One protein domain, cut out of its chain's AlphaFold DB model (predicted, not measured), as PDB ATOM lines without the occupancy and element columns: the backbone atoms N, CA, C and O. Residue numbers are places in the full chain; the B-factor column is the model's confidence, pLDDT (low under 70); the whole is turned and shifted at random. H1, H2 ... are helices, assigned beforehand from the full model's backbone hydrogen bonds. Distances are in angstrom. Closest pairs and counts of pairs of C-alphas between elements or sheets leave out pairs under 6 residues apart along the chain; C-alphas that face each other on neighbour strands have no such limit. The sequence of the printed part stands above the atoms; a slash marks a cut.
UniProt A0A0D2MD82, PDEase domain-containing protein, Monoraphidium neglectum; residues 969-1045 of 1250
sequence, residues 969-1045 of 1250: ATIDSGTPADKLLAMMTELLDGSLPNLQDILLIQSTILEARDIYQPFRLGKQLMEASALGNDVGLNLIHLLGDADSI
ATOM      1  N   ALA A 969       3.500  60.744  30.961       55.88
ATOM      2  CA  ALA A 969       3.974  59.719  31.904       55.88
ATOM      3  C   ALA A 969       2.974  59.420  33.048       55.88
ATOM      4  O   ALA A 969       3.345  59.290  34.215       55.88
ATOM      5  N   THR A 970       1.687  59.352  32.717       66.44
ATOM      6  CA  THR A 970       0.627  58.780  33.546       66.44
ATOM      7  C   THR A 970       0.599  57.279  33.301       66.44
ATOM      8  O   THR A 970       0.404  56.867  32.161       66.44
ATOM      9  N   ILE A 971       0.797  56.480  34.352       75.19
ATOM     10  CA  ILE A 971       0.690  55.018  34.266       75.19
ATOM     11  C   ILE A 971      -0.753  54.679  33.883       75.19
ATOM     12  O   ILE A 971      -1.684  55.025  34.609       75.19
ATOM     13  N   ASP A 972      -0.916  54.025  32.741       78.19
ATOM     14  CA  ASP A 972      -2.196  53.626  32.179       78.19
ATOM     15  C   ASP A 972      -2.379  52.124  32.397       78.19
ATOM     16  O   ASP A 972      -1.697  51.292  31.788       78.19
ATOM     17  N   SER A 973      -3.261  51.791  33.339       79.12
ATOM     18  CA  SER A 973      -3.574  50.417  33.731       79.12
ATOM     19  C   SER A 973      -4.660  49.767  32.874       79.12
ATOM     20  O   SER A 973      -4.982  48.608  33.126       79.12
ATOM     21  N   GLY A 974      -5.243  50.481  31.904       86.81
ATOM     22  CA  GLY A 974      -6.261  49.923  31.018       86.81
ATOM     23  C   GLY A 974      -5.681  48.833  30.118       86.81
ATOM     24  O   GLY A 974      -4.603  48.985  29.533       86.81
ATOM     25  N   THR A 975      -6.398  47.721  29.981       91.94
ATOM     26  CA  THR A 975      -6.070  46.715  28.969       91.94
ATOM     27  C   THR A 975      -6.408  47.248  27.569       91.94
ATOM     28  O   THR A 975      -7.255  48.137  27.422       91.94
ATOM     29  N   PRO A 976      -5.787  46.715  26.503       89.56
ATOM     30  CA  PRO A 976      -6.228  46.981  25.136       89.56
ATOM     31  C   PRO A 976      -7.720  46.687  24.906       89.56
ATOM     32  O   PRO A 976      -8.352  47.394  24.125       89.56
ATOM     33  N   ALA A 977      -8.298  45.709  25.615       92.12
ATOM     34  CA  ALA A 977      -9.736  45.435  25.604       92.12
ATOM     35  C   ALA A 977     -10.553  46.575  26.242       92.12
ATOM     36  O   ALA A 977     -11.511  47.039  25.630       92.12
ATOM     37  N   ASP A 978     -10.152  47.083  27.413       92.56
ATOM     38  CA  ASP A 978     -10.830  48.217  28.068       92.56
ATOM     39  C   ASP A 978     -10.790  49.472  27.190       92.56
ATOM     40  O   ASP A 978     -11.780  50.190  27.072       92.56
ATOM     41  N   LYS A 979      -9.653  49.721  26.528       89.88
ATOM     42  CA  LYS A 979      -9.495  50.843  25.593       89.88
ATOM     43  C   LYS A 979     -10.321  50.664  24.319       89.88
ATOM     44  O   LYS A 979     -10.864  51.645  23.824       89.88
ATOM     45  N   LEU A 980     -10.455  49.438  23.802       91.88
ATOM     46  CA  LEU A 980     -11.359  49.131  22.687       91.88
ATOM     47  C   LEU A 980     -12.821  49.370  23.081       91.88
ATOM     48  O   LEU A 980     -13.560  49.983  22.319       91.88
ATOM     49  N   LEU A 981     -13.227  48.943  24.279       93.88
ATOM     50  CA  LEU A 981     -14.576  49.177  24.794       93.88
ATOM     51  C   LEU A 981     -14.844  50.669  25.014       93.88
ATOM     52  O   LEU A 981     -15.869  51.157  24.551       93.88
ATOM     53  N   ALA A 982     -13.906  51.411  25.611       92.94
ATOM     54  CA  ALA A 982     -14.004  52.864  25.750       92.94
ATOM     55  C   ALA A 982     -14.114  53.564  24.386       92.94
ATOM     56  O   ALA A 982     -14.972  54.418  24.205       92.94
ATOM     57  N   MET A 983     -13.317  53.147  23.399       94.56
ATOM     58  CA  MET A 983     -13.361  53.662  22.027       94.56
ATOM     59  C   MET A 983     -14.685  53.354  21.313       94.56
ATOM     60  O   MET A 983     -15.191  54.188  20.566       94.56
ATOM     61  N   MET A 984     -15.268  52.175  21.547       92.62
ATOM     62  CA  MET A 984     -16.598  51.834  21.041       92.62
ATOM     63  C   MET A 984     -17.694  52.639  21.751       92.62
ATOM     64  O   MET A 984     -18.624  53.077  21.082       92.62
ATOM     65  N   THR A 985     -17.576  52.904  23.057       94.94
ATOM     66  CA  THR A 985     -18.468  53.825  23.782       94.94
ATOM     67  C   THR A 985     -18.359  55.250  23.232       94.94
ATOM     68  O   THR A 985     -19.376  55.821  22.860       94.94
ATOM     69  N   GLU A 986     -17.145  55.787  23.069       94.62
ATOM     70  CA  GLU A 986     -16.899  57.115  22.487       94.62
ATOM     71  C   GLU A 986     -17.525  57.254  21.087       94.62
ATOM     72  O   GLU A 986     -18.142  58.282  20.797       94.62
ATOM     73  N   LEU A 987     -17.430  56.216  20.246       93.81
ATOM     74  CA  LEU A 987     -18.053  56.173  18.918       93.81
ATOM     75  C   LEU A 987     -19.587  56.061  18.965       93.81
ATOM     76  O   LEU A 987     -20.257  56.678  18.136       93.81
ATOM     77  N   LEU A 988     -20.152  55.305  19.914       94.31
ATOM     78  CA  LEU A 988     -21.604  55.203  20.128       94.31
ATOM     79  C   LEU A 988     -22.198  56.523  20.649       94.31
ATOM     80  O   LEU A 988     -23.271  56.923  20.203       94.31
ATOM     81  N   ASP A 989     -21.460  57.241  21.497       95.12
ATOM     82  CA  ASP A 989     -21.777  58.600  21.959       95.12
ATOM     83  C   ASP A 989     -21.550  59.675  20.866       95.12
ATOM     84  O   ASP A 989     -21.757  60.870  21.095       95.12
ATOM     85  N   GLY A 990     -21.126  59.279  19.657       92.69
ATOM     86  CA  GLY A 990     -20.914  60.170  18.511       92.69
ATOM     87  C   GLY A 990     -19.668  61.056  18.609       92.69
ATOM     88  O   GLY A 990     -19.518  62.003  17.831       92.69
ATOM     89  N   SER A 991     -18.769  60.768  19.551       92.88
ATOM     90  CA  SER A 991     -17.486  61.454  19.707       92.88
ATOM     91  C   SER A 991     -16.379  60.778  18.885       92.88
ATOM     92  O   SER A 991     -16.441  59.592  18.560       92.88
ATOM     93  N   LEU A 992     -15.363  61.551  18.491       88.50
ATOM     94  CA  LEU A 992     -14.216  61.023  17.750       88.50
ATOM     95  C   LEU A 992     -13.159  60.507  18.739       88.50
ATOM     96  O   LEU A 992     -12.610  61.332  19.477       88.50
ATOM     97  N   PRO A 993     -12.843  59.199  18.744       92.69
ATOM     98  CA  PRO A 993     -11.932  58.634  19.728       92.69
ATOM     99  C   PRO A 993     -10.493  59.122  19.562       92.69
ATOM    100  O   PRO A 993     -10.032  59.472  18.468       92.69
ATOM    101  N   ASN A 994      -9.759  59.124  20.673       90.44
ATOM    102  CA  ASN A 994      -8.393  59.633  20.734       90.44
ATOM    103  C   ASN A 994      -7.434  58.849  19.818       90.44
ATOM    104  O   ASN A 994      -7.209  57.650  19.992       90.44
ATOM    105  N   LEU A 995      -6.772  59.551  18.890       86.69
ATOM    106  CA  LEU A 995      -5.798  58.972  17.958       86.69
ATOM    107  C   LEU A 995      -4.646  58.235  18.666       86.69
ATOM    108  O   LEU A 995      -4.095  57.286  18.109       86.69
ATOM    109  N   GLN A 996      -4.287  58.639  19.891       84.94
ATOM    110  CA  GLN A 996      -3.265  57.942  20.680       84.94
ATOM    111  C   GLN A 996      -3.720  56.530  21.068       84.94
ATOM    112  O   GLN A 996      -2.931  55.597  20.962       84.94
ATOM    113  N   ASP A 997      -4.986  56.360  21.449       86.75
ATOM    114  CA  ASP A 997      -5.552  55.064  21.821       86.75
ATOM    115  C   ASP A 997      -5.780  54.172  20.592       86.75
ATOM    116  O   ASP A 997      -5.495  52.978  20.655       86.75
ATOM    117  N   ILE A 998      -6.156  54.751  19.441       90.31
ATOM    118  CA  ILE A 998      -6.213  54.039  18.146       90.31
ATOM    119  C   ILE A 998      -4.838  53.461  17.785       90.31
ATOM    120  O   ILE A 998      -4.719  52.268  17.501       90.31
ATOM    121  N   LEU A 999      -3.786  54.286  17.823       86.56
ATOM    122  CA  LEU A 999      -2.421  53.850  17.508       86.56
ATOM    123  C   LEU A 999      -1.872  52.863  18.547       86.56
ATOM    124  O   LEU A 999      -1.151  51.930  18.186       86.56
ATOM    125  N   LEU A1000      -2.235  53.031  19.822       85.56
ATOM    126  CA  LEU A1000      -1.871  52.108  20.892       85.56
ATOM    127  C   LEU A1000      -2.481  50.726  20.640       85.56
ATOM    128  O   LEU A1000      -1.727  49.763  20.520       85.56
ATOM    129  N   ILE A1001      -3.801  50.636  20.464       87.06
ATOM    130  CA  ILE A1001      -4.524  49.390  20.158       87.06
ATOM    131  C   ILE A1001      -4.010  48.742  18.868       87.06
ATOM    132  O   ILE A1001      -3.766  47.535  18.831       87.06
ATOM    133  N   GLN A1002      -3.770  49.531  17.815       89.44
ATOM    134  CA  GLN A1002      -3.193  49.011  16.578       89.44
ATOM    135  C   GLN A1002      -1.812  48.383  16.836       89.44
ATOM    136  O   GLN A1002      -1.536  47.291  16.341       89.44
ATOM    137  N   SER A1003      -0.968  49.021  17.656       82.38
ATOM    138  CA  SER A1003       0.334  48.461  18.037       82.38
ATOM    139  C   SER A1003       0.211  47.212  18.916       82.38
ATOM    140  O   SER A1003       0.951  46.256  18.701       82.38
ATOM    141  N   THR A1004      -0.754  47.148  19.845       83.19
ATOM    142  CA  THR A1004      -0.926  45.980  20.726       83.19
ATOM    143  C   THR A1004      -1.406  44.748  19.960       83.19
ATOM    144  O   THR A1004      -0.949  43.641  20.236       83.19
ATOM    145  N   ILE A1005      -2.289  44.946  18.973       85.56
ATOM    146  CA  ILE A1005      -2.783  43.887  18.082       85.56
ATOM    147  C   ILE A1005      -1.659  43.398  17.155       85.56
ATOM    148  O   ILE A1005      -1.478  42.191  16.990       85.56
ATOM    149  N   LEU A1006      -0.861  44.310  16.585       86.31
ATOM    150  CA  LEU A1006       0.265  43.959  15.708       86.31
ATOM    151  C   LEU A1006       1.440  43.296  16.452       86.31
ATOM    152  O   LEU A1006       2.141  42.480  15.861       86.31
ATOM    153  N   GLU A1007       1.636  43.588  17.742       85.12
ATOM    154  CA  GLU A1007       2.629  42.914  18.598       85.12
ATOM    155  C   GLU A1007       2.179  41.522  19.095       85.12
ATOM    156  O   GLU A1007       2.871  40.913  19.911       85.12
ATOM    157  N   ALA A1008       1.053  40.996  18.589       49.47
ATOM    158  CA  ALA A1008       0.544  39.644  18.849       49.47
ATOM    159  C   ALA A1008       0.409  39.295  20.348       49.47
ATOM    160  O   ALA A1008       0.633  38.154  20.764       49.47
ATOM    161  N   ARG A1009       0.055  40.294  21.167       68.31
ATOM    162  CA  ARG A1009      -0.063  40.173  22.626       68.31
ATOM    163  C   ARG A1009      -1.520  39.954  23.043       68.31
ATOM    164  O   ARG A1009      -2.448  40.329  22.332       68.31
ATOM    165  N   ASP A1010      -1.708  39.340  24.205       86.62
ATOM    166  CA  ASP A1010      -3.022  39.126  24.813       86.62
ATOM    167  C   ASP A1010      -3.738  40.468  25.061       86.62
ATOM    168  O   ASP A1010      -3.211  41.356  25.736       86.62
ATOM    169  N   ILE A1011      -4.939  40.605  24.495       86.19
ATOM    170  CA  ILE A1011      -5.742  41.838  24.486       86.19
ATOM    171  C   ILE A1011      -6.243  42.183  25.905       86.19
ATOM    172  O   ILE A1011      -6.539  43.342  26.189       86.19
ATOM    173  N   TYR A1012      -6.268  41.205  26.817       88.88
ATOM    174  CA  TYR A1012      -6.664  41.374  28.219       88.88
ATOM    175  C   TYR A1012      -5.487  41.650  29.173       88.88
ATOM    176  O   TYR A1012      -5.686  41.719  30.385       88.88
ATOM    177  N   GLN A1013      -4.258  41.824  28.670       85.38
ATOM    178  CA  GLN A1013      -3.097  42.163  29.505       85.38
ATOM    179  C   GLN A1013      -2.778  43.669  29.446       85.38
ATOM    180  O   GLN A1013      -2.680  44.229  28.352       85.38
ATOM    181  N   PRO A1014      -2.574  44.353  30.593       81.44
ATOM    182  CA  PRO A1014      -2.311  45.794  30.627       81.44
ATOM    183  C   PRO A1014      -0.994  46.124  29.913       81.44
ATOM    184  O   PRO A1014       0.073  45.587  30.235       81.44
ATOM    185  N   PHE A1015      -1.061  46.993  28.901       80.06
ATOM    186  CA  PHE A1015       0.005  47.080  27.906       80.06
ATOM    187  C   PHE A1015       1.311  47.641  28.480       80.06
ATOM    188  O   PHE A1015       1.442  48.829  28.784       80.06
ATOM    189  N   ARG A1016       2.318  46.763  28.563       75.25
ATOM    190  CA  ARG A1016       3.684  47.080  29.007       75.25
ATOM    191  C   ARG A1016       3.740  47.721  30.400       75.25
ATOM    192  O   ARG A1016       4.626  48.538  30.646       75.25
ATOM    193  N   LEU A1017       2.849  47.337  31.321       81.88
ATOM    194  CA  LEU A1017       2.762  47.915  32.672       81.88
ATOM    195  C   LEU A1017       4.128  47.970  33.389       81.88
ATOM    196  O   LEU A1017       4.505  49.013  33.914       81.88
ATOM    197  N   GLY A1018       4.929  46.899  33.325       81.25
ATOM    198  CA  GLY A1018       6.284  46.877  33.896       81.25
ATOM    199  C   GLY A1018       7.297  47.809  33.209       81.25
ATOM    200  O   GLY A1018       8.234  48.271  33.852       81.25
ATOM    201  N   LYS A1019       7.102  48.161  31.931       81.19
ATOM    202  CA  LYS A1019       7.913  49.180  31.239       81.19
ATOM    203  C   LYS A1019       7.458  50.587  31.625       81.19
ATOM    204  O   LYS A1019       8.299  51.410  31.967       81.19
ATOM    205  N   GLN A1020       6.143  50.826  31.683       81.56
ATOM    206  CA  GLN A1020       5.577  52.085  32.181       81.56
ATOM    207  C   GLN A1020       6.028  52.378  33.623       81.56
ATOM    208  O   GLN A1020       6.419  53.500  33.921       81.56
ATOM    209  N   LEU A1021       6.064  51.369  34.502       81.06
ATOM    210  CA  LEU A1021       6.550  51.482  35.887       81.06
ATOM    211  C   LEU A1021       8.047  51.828  36.005       81.06
ATOM    212  O   LEU A1021       8.457  52.353  37.037       81.06
ATOM    213  N   MET A1022       8.853  51.556  34.972       81.00
ATOM    214  CA  MET A1022      10.281  51.918  34.911       81.00
ATOM    215  C   MET A1022      10.519  53.257  34.197       81.00
ATOM    216  O   MET A1022      11.505  53.934  34.471       81.00
ATOM    217  N   GLU A1023       9.627  53.647  33.284       79.00
ATOM    218  CA  GLU A1023       9.668  54.934  32.572       79.00
ATOM    219  C   GLU A1023       9.000  56.068  33.374       79.00
ATOM    220  O   GLU A1023       9.346  57.239  33.208       79.00
ATOM    221  N   ALA A1024       8.104  55.733  34.309       80.25
ATOM    222  CA  ALA A1024       7.510  56.646  35.279       80.25
ATOM    223  C   ALA A1024       8.539  57.085  36.338       80.25
ATOM    224  O   ALA A1024       8.586  56.565  37.453       80.25
ATOM    225  N   SER A1025       9.328  58.110  36.004       58.00
ATOM    226  CA  SER A1025      10.465  58.653  36.774       58.00
ATOM    227  C   SER A1025      10.174  59.155  38.205       58.00
ATOM    228  O   SER A1025      11.054  59.733  38.841       58.00
ATOM    229  N   ALA A1026       8.950  58.986  38.709       74.12
ATOM    230  CA  ALA A1026       8.571  59.217  40.103       74.12
ATOM    231  C   ALA A1026       8.820  57.989  41.006       74.12
ATOM    232  O   ALA A1026       8.926  58.140  42.223       74.12
ATOM    233  N   LEU A1027       8.923  56.784  40.432       79.38
ATOM    234  CA  LEU A1027       9.254  55.555  41.153       79.38
ATOM    235  C   LEU A1027      10.769  55.321  41.105       79.38
ATOM    236  O   LEU A1027      11.367  55.244  40.036       79.38
ATOM    237  N   GLY A1028      11.405  55.193  42.272       85.31
ATOM    238  CA  GLY A1028      12.819  54.811  42.342       85.31
ATOM    239  C   GLY A1028      13.028  53.377  41.841       85.31
ATOM    240  O   GLY A1028      12.192  52.517  42.114       85.31
ATOM    241  N   ASN A1029      14.149  53.113  41.158       81.81
ATOM    242  CA  ASN A1029      14.448  51.825  40.506       81.81
ATOM    243  C   ASN A1029      14.153  50.596  41.382       81.81
ATOM    244  O   ASN A1029      13.572  49.631  40.900       81.81
ATOM    245  N   ASP A1030      14.512  50.636  42.667       81.44
ATOM    246  CA  ASP A1030      14.288  49.516  43.591       81.44
ATOM    247  C   ASP A1030      12.795  49.292  43.892       81.44
ATOM    248  O   ASP A1030      12.360  48.159  44.076       81.44
ATOM    249  N   VAL A1031      11.982  50.354  43.907       80.94
ATOM    250  CA  VAL A1031      10.521  50.268  44.081       80.94
ATOM    251  C   VAL A1031       9.867  49.751  42.800       80.94
ATOM    252  O   VAL A1031       9.030  48.855  42.874       80.94
ATOM    253  N   GLY A1032      10.296  50.243  41.631       83.50
ATOM    254  CA  GLY A1032       9.847  49.739  40.328       83.50
ATOM    255  C   GLY A1032      10.148  48.247  40.148       83.50
ATOM    256  O   GLY A1032       9.252  47.472  39.824       83.50
ATOM    257  N   LEU A1033      11.374  47.814  40.462       81.94
ATOM    258  CA  LEU A1033      11.774  46.403  40.413       81.94
ATOM    259  C   LEU A1033      10.984  45.524  41.395       81.94
ATOM    260  O   LEU A1033      10.569  44.431  41.017       81.94
ATOM    261  N   ASN A1034      10.729  45.987  42.624       80.38
ATOM    262  CA  ASN A1034       9.908  45.234  43.580       80.38
ATOM    263  C   ASN A1034       8.436  45.133  43.135       80.38
ATOM    264  O   ASN A1034       7.837  44.071  43.283       80.38
ATOM    265  N   LEU A1035       7.865  46.188  42.541       78.38
ATOM    266  CA  LEU A1035       6.520  46.146  41.954       78.38
ATOM    267  C   LEU A1035       6.446  45.177  40.765       78.38
ATOM    268  O   LEU A1035       5.504  44.398  40.678       78.38
ATOM    269  N   ILE A1036       7.458  45.160  39.894       81.31
ATOM    270  CA  ILE A1036       7.553  44.223  38.758       81.31
ATOM    271  C   ILE A1036       7.686  42.769  39.229       81.31
ATOM    272  O   ILE A1036       7.057  41.880  38.658       81.31
ATOM    273  N   HIS A1037       8.444  42.518  40.302       78.50
ATOM    274  CA  HIS A1037       8.492  41.203  40.946       78.50
ATOM    275  C   HIS A1037       7.144  40.797  41.561       78.50
ATOM    276  O   HIS A1037       6.765  39.632  41.459       78.50
ATOM    277  N   LEU A1038       6.408  41.734  42.167       81.56
ATOM    278  CA  LEU A1038       5.087  41.477  42.753       81.56
ATOM    279  C   LEU A1038       4.001  41.239  41.687       81.56
ATOM    280  O   LEU A1038       3.088  40.450  41.909       81.56
ATOM    281  N   LEU A1039       4.125  41.881  40.521       78.75
ATOM    282  CA  LEU A1039       3.253  41.713  39.351       78.75
ATOM    283  C   LEU A1039       3.558  40.446  38.526       78.75
ATOM    284  O   LEU A1039       2.889  40.197  37.528       78.75
ATOM    285  N   GLY A1040       4.568  39.651  38.902       74.88
ATOM    286  CA  GLY A1040       4.926  38.387  38.239       74.88
ATOM    287  C   GLY A1040       5.637  38.515  36.881       74.88
ATOM    288  O   GLY A1040       6.188  37.533  36.393       74.88
ATOM    289  N   ASP A1041       5.700  39.714  36.295       63.62
ATOM    290  CA  ASP A1041       6.226  39.970  34.941       63.62
ATOM    291  C   ASP A1041       7.771  40.099  34.885       63.62
ATOM    292  O   ASP A1041       8.360  40.461  33.865       63.62
ATOM    293  N   ALA A1042       8.466  39.797  35.988       61.94
ATOM    294  CA  ALA A1042       9.922  39.921  36.092       61.94
ATOM    295  C   ALA A1042      10.684  39.036  35.086       61.94
ATOM    296  O   ALA A1042      11.674  39.484  34.506       61.94
ATOM    297  N   ASP A1043      10.219  37.809  34.833       64.12
ATOM    298  CA  ASP A1043      10.887  36.868  33.921       64.12
ATOM    299  C   ASP A1043      10.787  37.277  32.440       64.12
ATOM    300  O   ASP A1043      11.656  36.899  31.649       64.12
ATOM    301  N   SER A1044       9.772  38.055  32.042       63.81
ATOM    302  CA  SER A1044       9.672  38.576  30.670       63.81
ATOM    303  C   SER A1044      10.670  39.723  30.468       63.81
ATOM    304  O   SER A1044      11.508  39.680  29.567       63.81
ATOM    305  N   ILE A1045      10.683  40.683  31.397       60.34
ATOM    306  CA  ILE A1045      11.553  41.863  31.360       60.34
ATOM    307  C   ILE A1045      13.030  41.476  31.533       60.34
ATOM    308  O   ILE A1045      13.902  42.086  30.912       60.34
TER     309      ILE A1045
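AT A GLANCE: This is residues 969 to 1045 of the 1250 residues of the protein "PDEase domain-containing protein" of Monoraphidium neglectum (UniProt A0A0D2MD82). The domain is two helical hairpins set one after the other along the longest axis as two lobes: a wide, opened-out pair, H1 and H2, and a smaller pair, H3 and H4, whose helices run side by side. Residues 1007 to 1016 join the two lobes, no helix of one touches a helix of the other, and the short H5 folds back near H4 at the end of the printed part. The printed part has 77 residues with five named helices in the order H1, H2, H3, H4, H5 and no named strand; its class is all helix, with 46 residues in the helices. The whole is loose, with a radius of gyration of the C-alphas of 14.3 A, and elongated, spanning 44 by 26 by 16 A.

HOW THE PARTS SIT: H1, residues 976 to 988, and H2, residues 995 to 1006, touch and form a helical hairpin. Their closest C-alphas, those of Pro 976 and Ile 1001, are 5.8 A apart, and they run opposite ways at a steep tilt of 44 degrees. H3, residues 1017 to 1023, is apart from both H1 and H2. H3 and H4, residues 1029 to 1038, touch and form a second helical hairpin, opposite ways at a shallow tilt of 3 degrees. Their closest C-alphas, those of Gly 1018 and Ile 1036, are 5.7 A apart. H5, residues 1042 to 1045, is close to H4 but not clearly touching; their closest C-alphas, those of Ile 1036 and Ala 1042, are 5.6 A apart. H5 is also close to H3 but not clearly touching, with the closest C-alphas, those of Gly 1018 and Ile 1045, 7.7 A apart. H1 and H2 are each apart from H4 and H5. Each O i to N i+4 pair is within hydrogen-bond range in H1, H2 and H4, and 2 of 3 are in H3; H5 is too short for such a pair.

IN THESE COORDINATES: H1 begins at C-alpha 976, (-6.228, 46.981, 25.136), and measures 18.1 A from first to last C-alpha. H2 measures 16.3 A and ends at C-alpha 1006, (0.265, 43.959, 15.708). H3 measures 9.8 A, H4 14.1 A and H5 5.4 A. H5 ends at C-alpha 1045, (11.553, 41.863, 31.360).

THE WHOLE: The C-alphas farthest apart, those of Gly 990 and Asp 1030, are 44.5 A apart. The printed part has no cut. The links H3 to H4 and H4 to H5 are tight, those from H1 to H2 and from H2 to H3 are short, and no link is long. The mean pLDDT of the printed part is 82.3; residues 969 to 970, 1008 to 1009, 1025 and 1041 to 1045 are under 70.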